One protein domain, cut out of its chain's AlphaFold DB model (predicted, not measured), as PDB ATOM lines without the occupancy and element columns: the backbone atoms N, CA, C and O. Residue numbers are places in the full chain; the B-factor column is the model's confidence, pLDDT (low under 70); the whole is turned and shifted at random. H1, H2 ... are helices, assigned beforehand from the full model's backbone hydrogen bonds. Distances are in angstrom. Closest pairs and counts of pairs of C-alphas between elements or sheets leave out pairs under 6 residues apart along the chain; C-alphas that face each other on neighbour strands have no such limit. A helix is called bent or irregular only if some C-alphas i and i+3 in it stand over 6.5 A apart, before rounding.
ATOM      1  N   ALA A 183      15.484  16.873 -22.619       67.56
ATOM      2  CA  ALA A 183      16.315  16.683 -23.807       67.56
ATOM      3  C   ALA A 183      17.717  17.318 -23.696       67.56
ATOM      4  O   ALA A 183      18.659  16.845 -24.327       67.56
ATOM      5  N   ASN A 184      17.867  18.359 -22.873       64.69
ATOM      6  CA  ASN A 184      19.135  19.053 -22.655       64.69
ATOM      7  C   ASN A 184      19.928  18.474 -21.478       64.69
ATOM      8  O   ASN A 184      21.075  18.866 -21.280       64.69
ATOM      9  N   LEU A 185      19.373  17.512 -20.729       72.25
ATOM     10  CA  LEU A 185      20.043  16.882 -19.591       72.25
ATOM     11  C   LEU A 185      21.431  16.302 -19.940       72.25
ATOM     12  O   LEU A 185      22.349  16.536 -19.155       72.25
ATOM     13  N   PRO A 186      21.654  15.635 -21.096       74.75
ATOM     14  CA  PRO A 186      22.983  15.137 -21.463       74.75
ATOM     15  C   PRO A 186      24.039  16.235 -21.641       74.75
ATOM     16  O   PRO A 186      25.220  15.965 -21.459       74.75
ATOM     17  N   HIS A 187      23.627  17.463 -21.970       67.00
ATOM     18  CA  HIS A 187      24.522  18.613 -22.132       67.00
ATOM     19  C   HIS A 187      24.662  19.407 -20.824       67.00
ATOM     20  O   HIS A 187      25.764  19.791 -20.435       67.00
ATOM     21  N   MET A 188      23.550  19.607 -20.109       65.56
ATOM     22  CA  MET A 188      23.494  20.400 -18.879       65.56
ATOM     23  C   MET A 188      24.102  19.674 -17.680       65.56
ATOM     24  O   MET A 188      24.729  20.308 -16.840       65.56
ATOM     25  N   LEU A 189      23.954  18.348 -17.581       74.00
ATOM     26  CA  LEU A 189      24.480  17.595 -16.442       74.00
ATOM     27  C   LEU A 189      26.020  17.630 -16.386       74.00
ATOM     28  O   LEU A 189      26.538  17.990 -15.329       74.00
ATOM     29  N   PRO A 190      26.774  17.347 -17.471       77.38
ATOM     30  CA  PRO A 190      28.227  17.506 -17.459       77.38
ATOM     31  C   PRO A 190      28.668  18.941 -17.167       77.38
ATOM     32  O   PRO A 190      29.605  19.133 -16.394       77.38
ATOM     33  N   ALA A 191      27.977  19.945 -17.723       69.50
ATOM     34  CA  ALA A 191      28.275  21.354 -17.471       69.50
ATOM     35  C   ALA A 191      28.061  21.732 -15.994       69.50
ATOM     36  O   ALA A 191      28.954  22.298 -15.368       69.50
ATOM     37  N   ASN A 192      26.935  21.333 -15.395       70.50
ATOM     38  CA  ASN A 192      26.653  21.548 -13.975       70.50
ATOM     39  C   ASN A 192      27.674  20.832 -13.082       70.50
ATOM     40  O   ASN A 192      28.170  21.418 -12.124       70.50
ATOM     41  N   VAL A 193      28.051  19.594 -13.417       77.81
ATOM     42  CA  VAL A 193      29.101  18.858 -12.695       77.81
ATOM     43  C   VAL A 193      30.455  19.561 -12.816       77.81
ATOM     44  O   VAL A 193      31.178  19.662 -11.825       77.81
ATOM     45  N   ALA A 194      30.800  20.091 -13.992       75.81
ATOM     46  CA  ALA A 194      32.026  20.856 -14.193       75.81
ATOM     47  C   ALA A 194      32.026  22.153 -13.369       75.81
ATOM     48  O   ALA A 194      33.021  22.447 -12.706       75.81
ATOM     49  N   LEU A 195      30.903  22.879 -13.326       68.69
ATOM     50  CA  LEU A 195      30.731  24.070 -12.486       68.69
ATOM     51  C   LEU A 195      30.852  23.737 -10.998       68.69
ATOM     52  O   LEU A 195      31.542  24.436 -10.260       68.69
ATOM     53  N   MET A 196      30.244  22.640 -10.547       72.00
ATOM     54  CA  MET A 196      30.388  22.171  -9.171       72.00
ATOM     55  C   MET A 196      31.827  21.791  -8.836       72.00
ATOM     56  O   MET A 196      32.311  22.130  -7.759       72.00
ATOM     57  N   ARG A 197      32.518  21.092  -9.743       76.81
ATOM     58  CA  ARG A 197      33.930  20.733  -9.585       76.81
ATOM     59  C   ARG A 197      34.807  21.980  -9.543       76.81
ATOM     60  O   ARG A 197      35.690  22.050  -8.697       76.81
ATOM     61  N   ALA A 198      34.531  22.987 -10.368       68.56
ATOM     62  CA  ALA A 198      35.221  24.274 -10.317       68.56
ATOM     63  C   ALA A 198      34.935  25.035  -9.009       68.56
ATOM     64  O   ALA A 198      35.837  25.636  -8.423       68.56
ATOM     65  N   ALA A 199      33.694  24.970  -8.514       69.00
ATOM     66  CA  ALA A 199      33.264  25.677  -7.316       69.00
ATOM     67  C   ALA A 199      33.759  25.027  -6.018       69.00
ATOM     68  O   ALA A 199      34.250  25.737  -5.153       69.00
ATOM     69  N   TYR A 200      33.619  23.712  -5.857       70.19
ATOM     70  CA  TYR A 200      33.920  22.999  -4.610       70.19
ATOM     71  C   TYR A 200      35.257  22.243  -4.656       70.19
ATOM     72  O   TYR A 200      35.855  21.986  -3.613       70.19
ATOM     73  N   GLY A 201      35.755  21.902  -5.844       75.50
ATOM     74  CA  GLY A 201      36.888  20.995  -6.008       75.50
ATOM     75  C   GLY A 201      36.533  19.538  -5.706       75.50
ATOM     76  O   GLY A 201      35.569  19.233  -5.000       75.50
ATOM     77  N   ASP A 202      37.345  18.612  -6.217       79.31
ATOM     78  CA  ASP A 202      37.092  17.172  -6.075       79.31
ATOM     79  C   ASP A 202      37.082  16.702  -4.615       79.31
ATOM     80  O   ASP A 202      36.304  15.822  -4.253       79.31
ATOM     81  N   VAL A 203      37.887  17.324  -3.747       77.88
ATOM     82  CA  VAL A 203      37.989  16.932  -2.333       77.88
ATOM     83  C   VAL A 203      36.695  17.215  -1.568       77.88
ATOM     84  O   VAL A 203      36.200  16.348  -0.847       77.88
ATOM     85  N   LEU A 204      36.109  18.406  -1.729       77.81
ATOM     86  CA  LEU A 204      34.854  18.744  -1.050       77.81
ATOM     87  C   LEU A 204      33.668  17.990  -1.658       77.81
ATOM     88  O   LEU A 204      32.760  17.609  -0.922       77.81
ATOM     89  N   LEU A 205      33.685  17.711  -2.966       81.25
ATOM     90  CA  LEU A 205      32.676  16.853  -3.595       81.25
ATOM     91  C   LEU A 205      32.749  15.412  -3.077       81.25
ATOM     92  O   LEU A 205      31.719  14.840  -2.726       81.25
ATOM     93  N   ALA A 206      33.951  14.845  -2.946       83.19
ATOM     94  CA  ALA A 206      34.145  13.532  -2.338       83.19
ATOM     95  C   ALA A 206      33.656  13.510  -0.882       83.19
ATOM     96  O   ALA A 206      32.974  12.572  -0.470       83.19
ATOM     97  N   LEU A 207      33.930  14.572  -0.117       83.06
ATOM     98  CA  LEU A 207      33.448  14.705   1.257       83.06
ATOM     99  C   LEU A 207      31.917  14.849   1.329       83.06
ATOM    100  O   LEU A 207      31.303  14.302   2.242       83.06
ATOM    101  N   ALA A 208      31.286  15.518   0.359       85.62
ATOM    102  CA  ALA A 208      29.830  15.588   0.241       85.62
ATOM    103  C   ALA A 208      29.214  14.212  -0.068       85.62
ATOM    104  O   ALA A 208      28.241  13.811   0.571       85.62
ATOM    105  N   LEU A 209      29.798  13.458  -1.005       88.31
ATOM    106  CA  LEU A 209      29.373  12.089  -1.317       88.31
ATOM    107  C   LEU A 209      29.517  11.173  -0.099       88.31
ATOM    108  O   LEU A 209      28.591  10.438   0.245       88.31
ATOM    109  N   TRP A 210      30.645  11.267   0.606       89.00
ATOM    110  CA  TRP A 210      30.851  10.548   1.856       89.00
ATOM    111  C   TRP A 210      29.822  10.948   2.915       89.00
ATOM    112  O   TRP A 210      29.225  10.089   3.556       89.00
ATOM    113  N   GLY A 211      29.533  12.241   3.053       88.06
ATOM    114  CA  GLY A 211      28.489  12.738   3.940       88.06
ATOM    115  C   GLY A 211      27.096  12.215   3.621       88.06
ATOM    116  O   GLY A 211      26.338  11.927   4.545       88.06
ATOM    117  N   ALA A 212      26.766  12.004   2.346       88.44
ATOM    118  CA  ALA A 212      25.530  11.328   1.961       88.44
ATOM    119  C   ALA A 212      25.506   9.870   2.454       88.44
ATOM    120  O   ALA A 212      24.494   9.430   2.998       88.44
ATOM    121  N   LEU A 213      26.619   9.138   2.352       91.31
ATOM    122  CA  LEU A 213      26.728   7.773   2.887       91.31
ATOM    123  C   LEU A 213      26.617   7.750   4.418       91.31
ATOM    124  O   LEU A 213      25.870   6.949   4.982       91.31
ATOM    125  N   VAL A 214      27.305   8.666   5.101       88.31
ATOM    126  CA  VAL A 214      27.222   8.816   6.559       88.31
ATOM    127  C   VAL A 214      25.793   9.145   6.994       88.31
ATOM    128  O   VAL A 214      25.277   8.514   7.923       88.31
ATOM    129  N   ALA A 215      25.121  10.067   6.298       87.69
ATOM    130  CA  ALA A 215      23.724  10.405   6.543       87.69
ATOM    131  C   ALA A 215      22.809   9.193   6.330       87.69
ATOM    132  O   ALA A 215      21.948   8.931   7.165       87.69
ATOM    133  N   LEU A 216      23.010   8.411   5.267       90.06
ATOM    134  CA  LEU A 216      22.218   7.209   4.994       90.06
ATOM    135  C   LEU A 216      22.300   6.197   6.147       90.06
ATOM    136  O   LEU A 216      21.286   5.624   6.552       90.06
ATOM    137  N   VAL A 217      23.497   6.009   6.707       87.88
ATOM    138  CA  VAL A 217      23.742   5.046   7.789       87.88
ATOM    139  C   VAL A 217      23.252   5.566   9.142       87.88
ATOM    140  O   VAL A 217      22.631   4.819   9.896       87.88
ATOM    141  N   GLN A 218      23.528   6.830   9.477       85.12
ATOM    142  CA  GLN A 218      23.320   7.350  10.835       85.12
ATOM    143  C   GLN A 218      22.100   8.252  11.006       85.12
ATOM    144  O   GLN A 218      21.592   8.383  12.121       85.12
ATOM    145  N   ARG A 219      21.664   8.916   9.938       84.31
ATOM    146  CA  ARG A 219      20.649   9.974   9.963       84.31
ATOM    147  C   ARG A 219      19.758   9.871   8.727       84.31
ATOM    148  O   ARG A 219      19.696  10.796   7.922       84.31
ATOM    149  N   ARG A 220      19.042   8.751   8.586       87.62
ATOM    150  CA  ARG A 220      18.178   8.460   7.422       87.62
ATOM    151  C   ARG A 220      17.278   9.637   7.038       87.62
ATOM    152  O   ARG A 220      17.169   9.969   5.868       87.62
ATOM    153  N   VAL A 221      16.701  10.324   8.024       84.38
ATOM    154  CA  VAL A 221      15.858  11.504   7.783       84.38
ATOM    155  C   VAL A 221      16.639  12.666   7.152       84.38
ATOM    156  O   VAL A 221      16.126  13.320   6.250       84.38
ATOM    157  N   LEU A 222      17.884  12.906   7.576       83.00
ATOM    158  CA  LEU A 222      18.753  13.908   6.954       83.00
ATOM    159  C   LEU A 222      19.052  13.528   5.502       83.00
ATOM    160  O   LEU A 222      18.934  14.382   4.634       83.00
ATOM    161  N   PHE A 223      19.378  12.261   5.235       88.12
ATOM    162  CA  PHE A 223      19.612  11.768   3.875       88.12
ATOM    163  C   PHE A 223      18.395  12.001   2.968       88.12
ATOM    164  O   PHE A 223      18.535  12.559   1.882       88.12
ATOM    165  N   LEU A 224      17.198  11.635   3.435       88.12
ATOM    166  CA  LEU A 224      15.949  11.807   2.685       88.12
ATOM    167  C   LEU A 224      15.579  13.281   2.472       88.12
ATOM    168  O   LEU A 224      14.956  13.614   1.468       88.12
ATOM    169  N   ALA A 225      15.978  14.167   3.385       82.50
ATOM    170  CA  ALA A 225      15.776  15.601   3.228       82.50
ATOM    171  C   ALA A 225      16.755  16.226   2.218       82.50
ATOM    172  O   ALA A 225      16.387  17.160   1.509       82.50
ATOM    173  N   THR A 226      18.002  15.742   2.163       80.06
ATOM    174  CA  THR A 226      19.086  16.429   1.448       80.06
ATOM    175  C   THR A 226      19.398  15.862   0.078       80.06
ATOM    176  O   THR A 226      19.520  16.628  -0.875       80.06
ATOM    177  N   VAL A 227      19.511  14.542  -0.048       85.75
ATOM    178  CA  VAL A 227      19.985  13.905  -1.282       85.75
ATOM    179  C   VAL A 227      18.954  13.989  -2.409       85.75
ATOM    180  O   VAL A 227      19.332  14.441  -3.487       85.75
ATOM    181  N   PRO A 228      17.661  13.665  -2.204       85.00
ATOM    182  CA  PRO A 228      16.657  13.787  -3.262       85.00
ATOM    183  C   PRO A 228      16.545  15.215  -3.798       85.00
ATOM    184  O   PRO A 228      16.507  15.418  -5.006       85.00
ATOM    185  N   TYR A 229      16.567  16.207  -2.903       78.50
ATOM    186  CA  TYR A 229      16.574  17.608  -3.305       78.50
ATOM    187  C   TYR A 229      17.848  17.960  -4.076       78.50
ATOM    188  O   TYR A 229      17.762  18.584  -5.125       78.50
ATOM    189  N   ALA A 230      19.023  17.548  -3.594       76.50
ATOM    190  CA  ALA A 230      20.281  17.831  -4.271       76.50
ATOM    191  C   ALA A 230      20.310  17.213  -5.682       76.50
ATOM    192  O   ALA A 230      20.728  17.879  -6.618       76.50
ATOM    193  N   VAL A 231      19.804  15.989  -5.857       79.69
ATOM    194  CA  VAL A 231      19.695  15.334  -7.171       79.69
ATOM    195  C   VAL A 231      18.723  16.079  -8.088       79.69
ATOM    196  O   VAL A 231      19.073  16.389  -9.224       79.69
ATOM    197  N   LEU A 232      17.522  16.407  -7.600       72.06
ATOM    198  CA  LEU A 232      16.489  17.079  -8.400       72.06
ATOM    199  C   LEU A 232      16.843  18.526  -8.748       72.06
ATOM    200  O   LEU A 232      16.540  18.987  -9.841       72.06
ATOM    201  N   ALA A 233      17.515  19.231  -7.842       65.50
ATOM    202  CA  ALA A 233      17.994  20.592  -8.054       65.50
ATOM    203  C   ALA A 233      19.297  20.645  -8.876       65.50
ATOM    204  O   ALA A 233      19.947  21.689  -8.899       65.50
ATOM    205  N   LEU A 234      19.717  19.523  -9.481       64.44
ATOM    206  CA  LEU A 234      20.968  19.397 -10.239       64.44
ATOM    207  C   LEU A 234      22.169  19.978  -9.454       64.44
ATOM    208  O   LEU A 234      23.024  20.680  -9.987       64.44
ATOM    209  N   LEU A 235      22.181  19.653  -8.153       60.50
ATOM    210  CA  LEU A 235      23.258  19.711  -7.161       60.50
ATOM    211  C   LEU A 235      23.861  21.090  -6.816       60.50
ATOM    212  O   LEU A 235      25.047  21.325  -7.023       60.50
ATOM    213  N   HIS A 236      23.092  21.972  -6.161       58.38
ATOM    214  CA  HIS A 236      23.622  23.276  -5.714       58.38
ATOM    215  C   HIS A 236      23.470  23.587  -4.208       58.38
ATOM    216  O   HIS A 236      24.473  23.834  -3.538       58.38
ATOM    217  N   PHE A 237      22.269  23.547  -3.616       59.97
ATOM    218  CA  PHE A 237      22.062  24.199  -2.303       59.97
ATOM    219  C   PHE A 237      22.363  23.360  -1.049       59.97
ATOM    220  O   PHE A 237      22.573  23.929   0.021       59.97
ATOM    221  N   LEU A 238      22.386  22.024  -1.135       69.50
ATOM    222  CA  LEU A 238      22.525  21.152   0.051       69.50
ATOM    223  C   LEU A 238      23.878  20.443   0.168       69.50
ATOM    224  O   LEU A 238      24.115  19.738   1.150       69.50
ATOM    225  N   LEU A 239      24.793  20.678  -0.774       75.12
ATOM    226  CA  LEU A 239      26.162  20.162  -0.708       75.12
ATOM    227  C   LEU A 239      26.904  20.564   0.574       75.12
ATOM    228  O   LEU A 239      27.472  19.681   1.210       75.12
ATOM    229  N   PRO A 240      26.860  21.834   1.019       75.50
ATOM    230  CA  PRO A 240      27.421  22.247   2.303       75.50
ATOM    231  C   PRO A 240      27.013  21.372   3.489       75.50
ATOM    232  O   PRO A 240      27.837  21.020   4.330       75.50
ATOM    233  N   LEU A 241      25.734  20.992   3.547       76.19
ATOM    234  CA  LEU A 241      25.192  20.184   4.633       76.19
ATOM    235  C   LEU A 241      25.747  18.758   4.591       76.19
ATOM    236  O   LEU A 241      26.084  18.200   5.631       76.19
ATOM    237  N   LEU A 242      25.903  18.203   3.387       82.88
ATOM    238  CA  LEU A 242      26.539  16.908   3.183       82.88
ATOM    239  C   LEU A 242      28.040  16.957   3.500       82.88
ATOM    240  O   LEU A 242      28.537  16.050   4.149       82.88
ATOM    241  N   ILE A 243      28.755  18.027   3.148       82.00
ATOM    242  CA  ILE A 243      30.172  18.211   3.514       82.00
ATOM    243  C   ILE A 243      30.339  18.203   5.039       82.00
ATOM    244  O   ILE A 243      31.195  17.496   5.574       82.00
ATOM    245  N   VAL A 244      29.496  18.955   5.754       80.12
ATOM    246  CA  VAL A 244      29.519  19.011   7.223       80.12
ATOM    247  C   VAL A 244      29.164  17.657   7.837       80.12
ATOM    248  O   VAL A 244      29.832  17.229   8.778       80.12
ATOM    249  N   GLU A 245      28.158  16.955   7.311       84.00
ATOM    250  CA  GLU A 245      27.809  15.611   7.785       84.00
ATOM    251  C   GLU A 245      28.928  14.600   7.491       84.00
ATOM    252  O   GLU A 245      29.225  13.754   8.329       84.00
ATOM    253  N   GLY A 246      29.616  14.723   6.356       84.25
ATOM    254  CA  GLY A 246      30.798  13.926   6.033       84.25
ATOM    255  C   GLY A 246      31.941  14.167   7.013       84.25
ATOM    256  O   GLY A 246      32.576  13.214   7.457       84.25
ATOM    257  N   ALA A 247      32.174  15.413   7.420       81.50
ATOM    258  CA  ALA A 247      33.214  15.744   8.388       81.50
ATOM    259  C   ALA A 247      32.850  15.297   9.816       81.50
ATOM    260  O   ALA A 247      33.563  14.517  10.446       81.50
ATOM    261  N   LEU A 248      31.719  15.777  10.336       82.56
ATOM    262  CA  LEU A 248      31.336  15.598  11.740       82.56
ATOM    263  C   LEU A 248      30.632  14.265  11.998       82.56
ATOM    264  O   LEU A 248      30.824  13.644  13.045       82.56
ATOM    265  N   GLY A 249      29.826  13.797  11.047       84.06
ATOM    266  CA  GLY A 249      29.133  12.518  11.151       84.06
ATOM    267  C   GLY A 249      30.105  11.337  11.134       84.06
ATOM    268  O   GLY A 249      29.851  10.339  11.808       84.06
ATOM    269  N   THR A 250      31.260  11.456  10.474       86.06
ATOM    270  CA  THR A 250      32.313  10.425  10.525       86.06
ATOM    271  C   THR A 250      32.902  10.281  11.922       86.06
ATOM    272  O   THR A 250      33.021   9.163  12.420       86.06
ATOM    273  N   ALA A 251      33.182  11.387  12.615       84.62
ATOM    274  CA  ALA A 251      33.624  11.342  14.009       84.62
ATOM    275  C   ALA A 251      32.573  10.676  14.924       84.62
ATOM    276  O   ALA A 251      32.913   9.887  15.809       84.62
ATOM    277  N   ALA A 252      31.282  10.929  14.676       85.12
ATOM    278  CA  ALA A 252      30.196  10.239  15.370       85.12
ATOM    279  C   ALA A 252      30.125   8.735  15.024       85.12
ATOM    280  O   ALA A 252      29.872   7.922  15.916       85.12
ATOM    281  N   LEU A 253      30.399   8.353  13.768       86.56
ATOM    282  CA  LEU A 253      30.437   6.953  13.323       86.56
ATOM    283  C   LEU A 253      31.530   6.177  14.055       86.56
ATOM    284  O   LEU A 253      31.264   5.129  14.639       86.56
ATOM    285  N   VAL A 254      32.741   6.740  14.048       87.06
ATOM    286  CA  VAL A 254      33.945   6.188  14.680       87.06
ATOM    287  C   VAL A 254      33.690   5.921  16.163       87.06
ATOM    288  O   VAL A 254      33.967   4.830  16.656       87.06
ATOM    289  N   ARG A 255      33.067   6.873  16.869       84.19
ATOM    290  CA  ARG A 255      32.712   6.714  18.290       84.19
ATOM    291  C   ARG A 255      31.729   5.578  18.556       84.19
ATOM    292  O   ARG A 255      31.841   4.906  19.577       84.19
ATOM    293  N   ARG A 256      30.755   5.369  17.668       86.06
ATOM    294  CA  ARG A 256      29.731   4.319  17.813       86.06
ATOM    295  C   ARG A 256      30.259   2.917  17.492       86.06
ATOM    296  O   ARG A 256      29.580   1.940  17.796       86.06
ATOM    297  N   ARG A 257      31.444   2.813  16.885       87.31
ATOM    298  CA  ARG A 257      32.062   1.570  16.404       87.31
ATOM    299  C   ARG A 257      33.432   1.360  17.068       87.31
ATOM    300  O   ARG A 257      34.446   1.372  16.377       87.31
ATOM    301  N   PRO A 258      33.511   1.162  18.400       83.56
ATOM    302  CA  PRO A 258      34.787   1.171  19.124       83.56
ATOM    303  C   PRO A 258      35.769   0.088  18.660       83.56
ATOM    304  O   PRO A 258      36.974   0.315  18.710       83.56
ATOM    305  N   ALA A 259      35.263  -1.056  18.186       86.69
ATOM    306  CA  ALA A 259      36.079  -2.143  17.645       86.69
ATOM    307  C   ALA A 259      36.742  -1.790  16.298       86.69
ATOM    308  O   ALA A 259      37.822  -2.282  15.997       86.69
ATOM    309  N   GLU A 260      36.125  -0.906  15.510       88.94
ATOM    310  CA  GLU A 260      36.572  -0.519  14.162       88.94
ATOM    311  C   GLU A 260      37.121   0.921  14.129       88.94
ATOM    312  O   GLU A 260      37.512   1.415  13.075       88.94
ATOM    313  N   ALA A 261      37.145   1.616  15.274       86.31
ATOM    314  CA  ALA A 261      37.319   3.066  15.357       86.31
ATOM    315  C   ALA A 261      38.594   3.565  14.662       86.31
ATOM    316  O   ALA A 261      38.537   4.499  13.863       86.31
ATOM    317  N   TRP A 262      39.731   2.918  14.926       87.94
ATOM    318  CA  TRP A 262      41.005   3.266  14.298       87.94
ATOM    319  C   TRP A 262      41.038   2.948  12.808       87.94
ATOM    320  O   TRP A 262      41.530   3.766  12.038       87.94
ATOM    321  N   GLY A 263      40.470   1.814  12.389       87.19
ATOM    322  CA  GLY A 263      40.383   1.450  10.974       87.19
ATOM    323  C   GLY A 263      39.531   2.443  10.183       87.19
ATOM    324  O   GLY A 263      39.952   2.916   9.131       87.19
ATOM    325  N   LEU A 264      38.374   2.832  10.728       86.50
ATOM    326  CA  LEU A 264      37.485   3.828  10.124       86.50
ATOM    327  C   LEU A 264      38.126   5.221  10.087       86.50
ATOM    328  O   LEU A 264      38.074   5.884   9.055       86.50
ATOM    329  N   ALA A 265      38.745   5.665  11.185       85.56
ATOM    330  CA  ALA A 265      39.368   6.985  11.258       85.56
ATOM    331  C   ALA A 265      40.618   7.093  10.370       85.56
ATOM    332  O   ALA A 265      40.748   8.061   9.621       85.56
ATOM    333  N   ALA A 266      41.509   6.097  10.411       86.94
ATOM    334  CA  ALA A 266      42.707   6.061   9.578       86.94
ATOM    335  C   ALA A 266      42.354   5.879   8.097       86.94
ATOM    336  O   ALA A 266      42.907   6.583   7.258       86.94
ATOM    337  N   GLY A 267      41.391   5.008   7.776       86.75
ATOM    338  CA  GLY A 267      40.893   4.833   6.413       86.75
ATOM    339  C   GLY A 267      40.292   6.121   5.850       86.75
ATOM    340  O   GLY A 267      40.650   6.537   4.751       86.75
ATOM    341  N   PHE A 268      39.452   6.811   6.624       86.94
ATOM    342  CA  PHE A 268      38.891   8.105   6.236       86.94
ATOM    343  C   PHE A 268      39.969   9.180   6.034       86.94
ATOM    344  O   PHE A 268      39.959   9.873   5.018       86.94
ATOM    345  N   ALA A 269      40.921   9.296   6.967       86.44
ATOM    346  CA  ALA A 269      42.025  10.248   6.866       86.44
ATOM    347  C   ALA A 269      42.925   9.961   5.652       86.44
ATOM    348  O   ALA A 269      43.315  10.890   4.948       86.44
ATOM    349  N   LEU A 270      43.211   8.685   5.374       86.31
ATOM    350  CA  LEU A 270      44.023   8.257   4.238       86.31
ATOM    351  C   LEU A 270      43.314   8.537   2.911       86.31
ATOM    352  O   LEU A 270      43.940   9.067   1.999       86.31
ATOM    353  N   VAL A 271      42.010   8.258   2.810       84.31
ATOM    354  CA  VAL A 271      41.214   8.578   1.614       84.31
ATOM    355  C   VAL A 271      41.157  10.089   1.390       84.31
ATOM    356  O   VAL A 271      41.433  10.537   0.282       84.31
ATOM    357  N   LEU A 272      40.875  10.894   2.420       82.25
ATOM    358  CA  LEU A 272      40.893  12.358   2.292       82.25
ATOM    359  C   LEU A 272      42.275  12.885   1.896       82.25
ATOM    360  O   LEU A 272      42.362  13.746   1.023       82.25
ATOM    361  N   GLY A 273      43.342  12.354   2.497       79.81
ATOM    362  CA  GLY A 273      44.721  12.702   2.161       79.81
ATOM    363  C   GLY A 273      45.077  12.339   0.719       79.81
ATOM    364  O   GLY A 273      45.626  13.166  -0.001       79.81
ATOM    365  N   ALA A 274      44.697  11.146   0.259       80.69
ATOM    366  CA  ALA A 274      44.899  10.710  -1.118       80.69
ATOM    367  C   ALA A 274      44.120  11.583  -2.111       80.69
ATOM    368  O   ALA A 274      44.688  12.028  -3.103       80.69
ATOM    369  N   VAL A 275      42.848  11.894  -1.832       77.31
ATOM    370  CA  VAL A 275      42.028  12.767  -2.688       77.31
ATOM    371  C   VAL A 275      42.580  14.197  -2.702       77.31
ATOM    372  O   VAL A 275      42.601  14.822  -3.758       77.31
ATOM    373  N   ALA A 276      43.102  14.704  -1.580       74.44
ATOM    374  CA  ALA A 276      43.768  16.006  -1.524       74.44
ATOM    375  C   ALA A 276      45.089  16.033  -2.315       74.44
ATOM    376  O   ALA A 276      45.337  16.982  -3.058       74.44
ATOM    377  N   LEU A 277      45.913  14.986  -2.214       75.56
ATOM    378  CA  LEU A 277      47.184  14.869  -2.944       75.56
ATOM    379  C   LEU A 277      46.980  14.666  -4.452       75.56
ATOM    380  O   LEU A 277      47.713  15.237  -5.258       75.56
ATOM    381  N   LEU A 278      45.981  13.871  -4.842       71.56
ATOM    382  CA  LEU A 278      45.634  13.621  -6.244       71.56
ATOM    383  C   LEU A 278      44.906  14.821  -6.870       71.56
ATOM    384  O   LEU A 278      45.183  15.169  -8.015       71.56
ATOM    385  N   GLY A 279      44.027  15.483  -6.112       63.09
ATOM    386  CA  GLY A 279      43.287  16.676  -6.541       63.09
ATOM    387  C   GLY A 279      44.114  17.968  -6.539       63.09
ATOM    388  O   GLY A 279      43.772  18.915  -7.243       63.09
ATOM    389  N   GLY A 280      45.237  18.009  -5.812       56.03
ATOM    390  CA  GLY A 280      46.143  19.163  -5.748       56.03
ATOM    391  C   GLY A 280      46.876  19.497  -7.056       56.03
ATOM    392  O   GLY A 280      47.478  20.563  -7.157       56.03
ATOM    393  N   LYS A 281      46.819  18.623  -8.071       52.00
ATOM    394  CA  LYS A 281      47.435  18.857  -9.393       52.00
ATOM    395  C   LYS A 281      46.596  19.736 -10.319       52.00
ATOM    396  O   LYS A 281      47.112  20.247 -11.306       52.00
ATOM    397  N   THR A 282      45.326  19.938  -9.994       49.50
ATOM    398  CA  THR A 282      44.444  20.895 -10.661       49.50
ATOM    399  C   THR A 282      44.115  21.984  -9.654       49.50
ATOM    400  O   THR A 282      43.109  21.864  -8.949       49.50
ATOM    401  N   PRO A 283      44.953  23.030  -9.516       46.97
ATOM    402  CA  PRO A 283      44.555  24.202  -8.761       46.97
ATOM    403  C   PRO A 283      43.328  24.777  -9.464       46.97
ATOM    404  O   PRO A 283      43.424  25.420 -10.507       46.97
ATOM    405  N   GLY A 284      42.144  24.478  -8.928       47.62
ATOM    406  CA  GLY A 284      40.939  25.163  -9.344       47.62
ATOM    407  C   GLY A 284      41.197  26.652  -9.157       47.62
ATOM    408  O   GLY A 284      41.560  27.091  -8.069       47.62
ATOM    409  N   THR A 285      40.992  27.438 -10.209       45.34
ATOM    410  CA  THR A 285      40.977  28.909 -10.128       45.34
ATOM    411  C   THR A 285      39.835  29.416  -9.231       45.34
ATOM    412  O   THR A 285      39.737  30.604  -8.925       45.34
ATOM    413  N   GLY A 286      38.974  28.497  -8.779       51.81
ATOM    414  CA  GLY A 286      37.881  28.700  -7.853       51.81
ATOM    415  C   GLY A 286      38.324  29.047  -6.429       51.81
ATOM    416  O   GLY A 286      39.123  28.384  -5.772       51.81
ATOM    417  N   MET A 287      37.658  30.071  -5.915       49.78
ATOM    418  CA  MET A 287      37.779  30.743  -4.618       49.78
ATOM    419  C   MET A 287      37.538  29.840  -3.364       49.78
ATOM    420  O   MET A 287      37.469  30.336  -2.245       49.78
ATOM    421  N   PHE A 288      37.453  28.511  -3.532       50.78
ATOM    422  CA  PHE A 288      37.416  27.475  -2.484       50.78
ATOM    423  C   PHE A 288      38.726  26.677  -2.337       50.78
ATOM    424  O   PHE A 288      38.846  25.878  -1.408       50.78
ATOM    425  N   ALA A 289      39.735  26.919  -3.183       53.16
ATOM    426  CA  ALA A 289      41.005  26.187  -3.169       53.16
ATOM    427  C   ALA A 289      41.743  26.197  -1.810       53.16
ATOM    428  O   ALA A 289      42.468  25.262  -1.494       53.16
ATOM    429  N   HIS A 290      41.511  27.207  -0.964       52.50
ATOM    430  CA  HIS A 290      42.125  27.304   0.370       52.50
ATOM    431  C   HIS A 290      41.339  26.523   1.448       52.50
ATOM    432  O   HIS A 290      41.913  26.047   2.426       52.50
ATOM    433  N   LEU A 291      40.028  26.319   1.250       57.41
ATOM    434  CA  LEU A 291      39.186  25.471   2.107       57.41
ATOM    435  C   LEU A 291      39.365  23.975   1.836       57.41
ATOM    436  O   LEU A 291      39.092  23.162   2.722       57.41
ATOM    437  N   ILE A 292      39.838  23.627   0.634       61.19
ATOM    438  CA  ILE A 292      40.125  22.253   0.198       61.19
ATOM    439  C   ILE A 292      41.117  21.543   1.123       61.19
ATOM    440  O   ILE A 292      41.082  20.323   1.208       61.19
ATOM    441  N   LEU A 293      41.969  22.270   1.846       66.62
ATOM    442  CA  LEU A 293      42.889  21.660   2.808       66.62
ATOM    443  C   LEU A 293      42.372  21.770   4.244       66.62
ATOM    444  O   LEU A 293      42.433  20.794   4.986       66.62
ATOM    445  N   LEU A 294      41.800  22.919   4.626       71.75
ATOM    446  CA  LEU A 294      41.351  23.164   5.999       71.75
ATOM    447  C   LEU A 294      40.210  22.226   6.421       71.75
ATOM    448  O   LEU A 294      40.289  21.596   7.473       71.75
ATOM    449  N   VAL A 295      39.148  22.118   5.616       73.00
ATOM    450  CA  VAL A 295      37.959  21.328   5.985       73.00
ATOM    451  C   VAL A 295      38.280  19.827   6.038       73.00
ATOM    452  O   VAL A 295      37.960  19.203   7.050       73.00
ATOM    453  N   PRO A 296      38.968  19.238   5.042       75.38
ATOM    454  CA  PRO A 296      39.447  17.855   5.104       75.38
ATOM    455  C   PRO A 296      40.421  17.578   6.245       75.38
ATOM    456  O   PRO A 296      40.286  16.550   6.905       75.38
ATOM    457  N   ALA A 297      41.364  18.484   6.524       78.06
ATOM    458  CA  ALA A 297      42.302  18.314   7.631       78.06
ATOM    459  C   ALA A 297      41.580  18.320   8.985       78.06
ATOM    460  O   ALA A 297      41.820  17.442   9.811       78.06
ATOM    461  N   LEU A 298      40.645  19.255   9.197       77.62
ATOM    462  CA  LEU A 298      39.817  19.300  10.406       77.62
ATOM    463  C   LEU A 298      38.905  18.073  10.524       77.62
ATOM    464  O   LEU A 298      38.736  17.542  11.620       77.62
ATOM    465  N   ALA A 299      38.348  17.591   9.410       81.19
ATOM    466  CA  ALA A 299      37.546  16.373   9.377       81.19
ATOM    467  C   ALA A 299      38.375  15.136   9.765       81.19
ATOM    468  O   ALA A 299      37.959  14.359  10.626       81.19
ATOM    469  N   ALA A 300      39.561  14.972   9.172       82.88
ATOM    470  CA  ALA A 300      40.474  13.871   9.466       82.88
ATOM    471  C   ALA A 300      40.970  13.921  10.919       82.88
ATOM    472  O   ALA A 300      40.883  12.924  11.637       82.88
ATOM    473  N   ALA A 301      41.407  15.094  11.388       81.88
ATOM    474  CA  ALA A 301      41.818  15.303  12.773       81.88
ATOM    475  C   ALA A 301      40.669  15.023  13.754       81.88
ATOM    476  O   ALA A 301      40.874  14.362  14.768       81.88
ATOM    477  N   GLY A 302      39.447  15.457  13.431       79.69
ATOM    478  CA  GLY A 302      38.249  15.182  14.223       79.69
ATOM    479  C   GLY A 302      37.924  13.691  14.316       79.69
ATOM    480  O   GLY A 302      37.618  13.201  15.403       79.69
ATOM    481  N   ALA A 303      38.038  12.946  13.212       82.69
ATOM    482  CA  ALA A 303      37.837  11.497  13.199       82.69
ATOM    483  C   ALA A 303      38.908  10.751  14.019       82.69
ATOM    484  O   ALA A 303      38.571   9.871  14.811       82.69
ATOM    485  N   LEU A 304      40.183  11.134  13.889       84.31
ATOM    486  CA  LEU A 304      41.289  10.556  14.663       84.31
ATOM    487  C   LEU A 304      41.167  10.878  16.160       84.31
ATOM    488  O   LEU A 304      41.292   9.991  17.004       84.31
ATOM    489  N   ALA A 305      40.832  12.123  16.506       81.81
ATOM    490  CA  ALA A 305      40.571  12.525  17.885       81.81
ATOM    491  C   ALA A 305      39.369  11.777  18.483       81.81
ATOM    492  O   ALA A 305      39.386  11.416  19.661       81.81
ATOM    493  N   ALA A 306      38.340  11.498  17.677       82.31
ATOM    494  CA  ALA A 306      37.183  10.708  18.081       82.31
ATOM    495  C   ALA A 306      37.538   9.235  18.351       82.31
ATOM    496  O   ALA A 306      37.009   8.658  19.305       82.31
ATOM    497  N   ALA A 307      38.459   8.649  17.574       83.50
ATOM    498  CA  ALA A 307      39.005   7.314  17.833       83.50
ATOM    499  C   ALA A 307      39.839   7.271  19.127       83.50
ATOM    500  O   ALA A 307      39.736   6.308  19.888       83.50
ATOM    501  N   TRP A 308      40.613   8.330  19.396       84.00
ATOM    502  CA  TRP A 308      41.487   8.441  20.567       84.00
ATOM    503  C   TRP A 308      40.729   8.717  21.876       84.00
ATOM    504  O   TRP A 308      40.810   7.954  22.832       84.00
ATOM    505  N   SER A 309      39.988   9.827  21.934       80.44
ATOM    506  CA  SER A 309      39.425  10.378  23.177       80.44
ATOM    507  C   SER A 309      38.047   9.807  23.517       80.44
ATOM    508  O   SER A 309      37.630   9.834  24.675       80.44
ATOM    509  N   ARG A 310      37.301   9.321  22.512       70.88
ATOM    510  CA  ARG A 310      35.891   8.878  22.595       70.88
ATOM    511  C   ARG A 310      34.889   9.913  23.143       70.88
ATOM    512  O   ARG A 310      33.681   9.675  23.074       70.88
ATOM    513  N   ARG A 311      35.350  11.065  23.646       74.06
ATOM    514  CA  ARG A 311      34.518  12.169  24.140       74.06
ATOM    515  C   ARG A 311      33.737  12.826  23.006       74.06
ATOM    516  O   ARG A 311      34.214  12.959  21.880       74.06
ATOM    517  N   ASP A 312      32.524  13.261  23.333       70.56
ATOM    518  CA  ASP A 312      31.677  14.010  22.413       70.56
ATOM    519  C   ASP A 312      32.135  15.470  22.319       70.56
ATOM    520  O   ASP A 312      31.730  16.312  23.114       70.56
ATOM    521  N   ALA A 313      32.999  15.770  21.352       69.00
ATOM    522  CA  ALA A 313      33.373  17.148  21.038       69.00
ATOM    523  C   ALA A 313      32.423  17.795  20.014       69.00
ATOM    524  O   ALA A 313      32.559  18.977  19.709       69.00
ATOM    525  N   THR A 314      31.451  17.050  19.474       69.19
ATOM    526  CA  THR A 314      30.611  17.500  18.350       69.19
ATOM    527  C   THR A 314      29.796  18.738  18.714       69.19
ATOM    528  O   THR A 314      29.622  19.617  17.877       69.19
ATOM    529  N   ALA A 315      29.370  18.853  19.977       66.00
ATOM    530  CA  ALA A 315      28.656  20.021  20.493       66.00
ATOM    531  C   ALA A 315      29.482  21.322  20.458       66.00
ATOM    532  O   ALA A 315      28.899  22.398  20.396       66.00
ATOM    533  N   VAL A 316      30.817  21.229  20.461       67.88
ATOM    534  CA  VAL A 316      31.740  22.379  20.407       67.88
ATOM    535  C   VAL A 316      32.309  22.560  18.999       67.88
ATOM    536  O   VAL A 316      32.342  23.667  18.473       67.88
ATOM    537  N   VAL A 317      32.701  21.468  18.344       68.19
ATOM    538  CA  VAL A 317      33.313  21.503  17.008       68.19
ATOM    539  C   VAL A 317      32.304  21.935  15.943       68.19
ATOM    540  O   VAL A 317      32.661  22.702  15.055       68.19
ATOM    541  N   ALA A 318      31.041  21.503  16.031       67.44
ATOM    542  CA  ALA A 318      30.013  21.889  15.067       67.44
ATOM    543  C   ALA A 318      29.757  23.409  15.014       67.44
ATOM    544  O   ALA A 318      29.804  23.961  13.912       67.44
ATOM    545  N   PRO A 319      29.509  24.119  16.138       61.75
ATOM    546  CA  PRO A 319      29.326  25.569  16.104       61.75
ATOM    547  C   PRO A 319      30.605  26.323  15.725       61.75
ATOM    548  O   PRO A 319      30.504  27.324  15.024       61.75
ATOM    549  N   VAL A 320      31.794  25.840  16.108       66.50
ATOM    550  CA  VAL A 320      33.073  26.454  15.698       66.50
ATOM    551  C   VAL A 320      33.286  26.326  14.192       66.50
ATOM    552  O   VAL A 320      33.601  27.313  13.536       66.50
ATOM    553  N   LEU A 321      33.052  25.140  13.620       68.06
ATOM    554  CA  LEU A 321      33.130  24.919  12.176       68.06
ATOM    555  C   LEU A 321      32.089  25.766  11.436       68.06
ATOM    556  O   LEU A 321      32.411  26.398  10.436       68.06
ATOM    557  N   ALA A 322      30.856  25.825  11.947       65.25
ATOM    558  CA  ALA A 322      29.815  26.681  11.397       65.25
ATOM    559  C   ALA A 322      30.229  28.159  11.405       65.25
ATOM    560  O   ALA A 322      30.108  28.819  10.379       65.25
ATOM    561  N   LEU A 323      30.748  28.669  12.527       61.50
ATOM    562  CA  LEU A 323      31.208  30.051  12.651       61.50
ATOM    563  C   LEU A 323      32.403  30.334  11.735       61.50
ATOM    564  O   LEU A 323      32.433  31.379  11.098       61.50
ATOM    565  N   ALA A 324      33.350  29.403  11.617       65.94
ATOM    566  CA  ALA A 324      34.491  29.531  10.715       65.94
ATOM    567  C   ALA A 324      34.046  29.615   9.248       65.94
ATOM    568  O   ALA A 324      34.498  30.497   8.521       65.94
ATOM    569  N   LEU A 325      33.112  28.753   8.829       65.38
ATOM    570  CA  LEU A 325      32.499  28.828   7.502       65.38
ATOM    571  C   LEU A 325      31.735  30.147   7.319       65.38
ATOM    572  O   LEU A 325      31.811  30.742   6.247       65.38
ATOM    573  N   VAL A 326      31.056  30.634   8.370       58.94
ATOM    574  CA  VAL A 326      30.338  31.916   8.349       58.94
ATOM    575  C   VAL A 326      31.282  33.091   8.115       58.94
ATOM    576  O   VAL A 326      31.133  33.822   7.139       58.94
ATOM    577  N   VAL A 327      32.271  33.245   8.995       61.66
ATOM    578  CA  VAL A 327      33.263  34.324   8.964       61.66
ATOM    579  C   VAL A 327      34.007  34.329   7.641       61.66
ATOM    580  O   VAL A 327      34.159  35.385   7.033       61.66
ATOM    581  N   LEU A 328      34.425  33.159   7.164       62.69
ATOM    582  CA  LEU A 328      35.166  33.050   5.920       62.69
ATOM    583  C   LEU A 328      34.353  33.537   4.720       62.69
ATOM    584  O   LEU A 328      34.873  34.246   3.864       62.69
ATOM    585  N   THR A 329      33.074  33.189   4.650       58.91
ATOM    586  CA  THR A 329      32.233  33.660   3.551       58.91
ATOM    587  C   THR A 329      31.826  35.110   3.732       58.91
ATOM    588  O   THR A 329      31.769  35.814   2.738       58.91
ATOM    589  N   CYS A 330      31.605  35.607   4.953       58.22
ATOM    590  CA  CYS A 330      31.416  37.041   5.186       58.22
ATOM    591  C   CYS A 330      32.642  37.842   4.729       58.22
ATOM    592  O   CYS A 330      32.495  38.814   3.997       58.22
ATOM    593  N   TRP A 331      33.849  37.401   5.088       62.59
ATOM    594  CA  TRP A 331      35.112  38.000   4.649       62.59
ATOM    595  C   TRP A 331      35.299  37.937   3.128       62.59
ATOM    596  O   TRP A 331      35.875  38.828   2.521       62.59
ATOM    597  N   ARG A 332      34.771  36.896   2.490       61.31
ATOM    598  CA  ARG A 332      34.830  36.707   1.039       61.31
ATOM    599  C   ARG A 332      33.771  37.502   0.277       61.31
ATOM    600  O   ARG A 332      34.011  37.909  -0.855       61.31
ATOM    601  N   LEU A 333      32.591  37.666   0.864       56.12
ATOM    602  CA  LEU A 333      31.511  38.479   0.316       56.12
ATOM    603  C   LEU A 333      31.746  39.965   0.601       56.12
ATOM    604  O   LEU A 333      31.152  40.792  -0.077       56.12
ATOM    605  N   SER A 334      32.618  40.335   1.546       57.06
ATOM    606  CA  SER A 334      32.846  41.742   1.888       57.06
ATOM    607  C   SER A 334      33.351  42.603   0.721       57.06
ATOM    608  O   SER A 334      32.786  43.679   0.544       57.06
ATOM    609  N   PRO A 335      34.262  42.152  -0.173       53.28
ATOM    610  CA  PRO A 335      34.622  42.918  -1.369       53.28
ATOM    611  C   PRO A 335      33.471  42.983  -2.387       53.28
ATOM    612  O   PRO A 335      33.483  43.792  -3.313       53.28
ATOM    613  N   GLN A 336      32.468  42.107  -2.248       49.09
ATOM    614  CA  GLN A 336      31.283  42.075  -3.101       49.09
ATOM    615  C   GLN A 336      30.152  42.955  -2.575       49.09
ATOM    616  O   GLN A 336      29.348  43.411  -3.379       49.09
ATOM    617  N   LEU A 337      30.098  43.253  -1.275       50.44
ATOM    618  CA  LEU A 337      29.114  44.190  -0.716       50.44
ATOM    619  C   LEU A 337      29.250  45.595  -1.329       50.44
ATOM    620  O   LEU A 337      28.263  46.310  -1.435       50.44
ATOM    621  N   GLU A 338      30.442  45.956  -1.810       45.34
ATOM    622  CA  GLU A 338      30.705  47.219  -2.518       45.34
ATOM    623  C   GLU A 338      30.437  47.155  -4.040       45.34
ATOM    624  O   GLU A 338      30.463  48.174  -4.732       45.34
ATOM    625  N   THR A 339      30.205  45.963  -4.607       46.91
ATOM    626  CA  THR A 339      30.019  45.758  -6.062       46.91
ATOM    627  C   THR A 339      28.661  45.173  -6.447       46.91
ATOM    628  O   THR A 339      28.223  45.336  -7.587       46.91
ATOM    629  N   SER A 340      27.964  44.536  -5.509       45.12
ATOM    630  CA  SER A 340      26.626  43.994  -5.711       45.12
ATOM    631  C   SER A 340      25.604  45.126  -5.636       45.12
ATOM    632  O   SER A 340      25.457  45.804  -4.627       45.12
ATOM    633  N   ALA A 341      24.923  45.337  -6.762       51.12
ATOM    634  CA  ALA A 341      23.947  46.397  -6.987       51.12
ATOM    635  C   ALA A 341      24.536  47.811  -7.165       51.12
ATOM    636  O   ALA A 341      23.993  48.779  -6.645       51.12
TER     637      ALA A 341
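AT A GLANCE: This is residues 183 to 341 of the 478 residues of an uncharacterized protein of Deltaproteobacteria bacterium (UniProt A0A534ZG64). Five helices make an up-and-down bundle, each running against the one before it: H1b and H3 cross in its middle, H2 packs on one side of them, and H4 and H5 lie side by side on the other. H1a, the first arm of the bent helix H1, turns off at one end, while H6 starts at H3 and runs outward until residues 333 to 341 stick out. The printed part has 159 residues with six named helices, H1 to H6 in chain order, and no named strand; the class is all helix. It is compact, with a radius of gyration of the C-alphas of 16.5 A, and spans 51 by 39 by 32 A.

HOW THE PARTS SIT: Look first at H1, residues 183 to 218, assigned as one helix by its hydrogen bonds but bent, with C-alphas 199 and 202 9.4 A apart. Its arms H1a, residues 183 to 199, and H1b, residues 202 to 218, are about perpendicular at 76 degrees. The hub is H3, residues 239 to 256; it touches H1b at a steep tilt of 54 degrees, the same way, with closest C-alphas Gly 211 and Gly 246 3.3 A apart. H2, residues 220 to 232, forms a hairpin with H1b, touching residues 212 to 216 alone; the closest C-alphas are Ala 215 and Phe 223, at 5.1 A. H5, residues 291 to 309, touches H3 at a shallow tilt of 17 degrees, the same way, with C-alphas Ala 251 and Ala 303 closest at 4.3 A. H4, residues 261 to 279, forms a hairpin with H5, at a shallow tilt of 14 degrees; C-alphas Ala 269 and Ala 300 are closest, at 4.7 A. H6, residues 314 to 337, only just touches H3, with 3 pairs of C-alphas within 8 A, the closest Leu 248 and Thr 314 at 6.9 A. Every O i to N i+4 pair is within hydrogen-bond range in H1b and H4; the figures are 10 of 13 in H1a, 7 of 9 in H2, 12 of 14 in H3, 14 of 15 in H5 and 17 of 20 in H6.

IN THESE COORDINATES: Find C-alpha 183 at (16.315, 16.683, -23.807), where H1a begins its 25.3 A; H1b measures 23.9 A and H2 18.1 A. From C-alpha 239 at (26.162, 20.162, -0.708), H3 runs 24.6 A, with a kink of 33 degrees near residue 248. H4 measures 26.5 A, H5 25.9 A and H6 32.8 A, ending at C-alpha 337, (29.114, 44.190, -0.716).

THE WHOLE: The C-alphas farthest apart, Ala 259 and Ala 341, are 55.8 A apart. The printed part has no cut, and the link from H4 to H5, 11 residues, is long. The mean pLDDT of the printed part is 73.7, and 58 residues are under 70, among them 279 to 293 and 313 to 341.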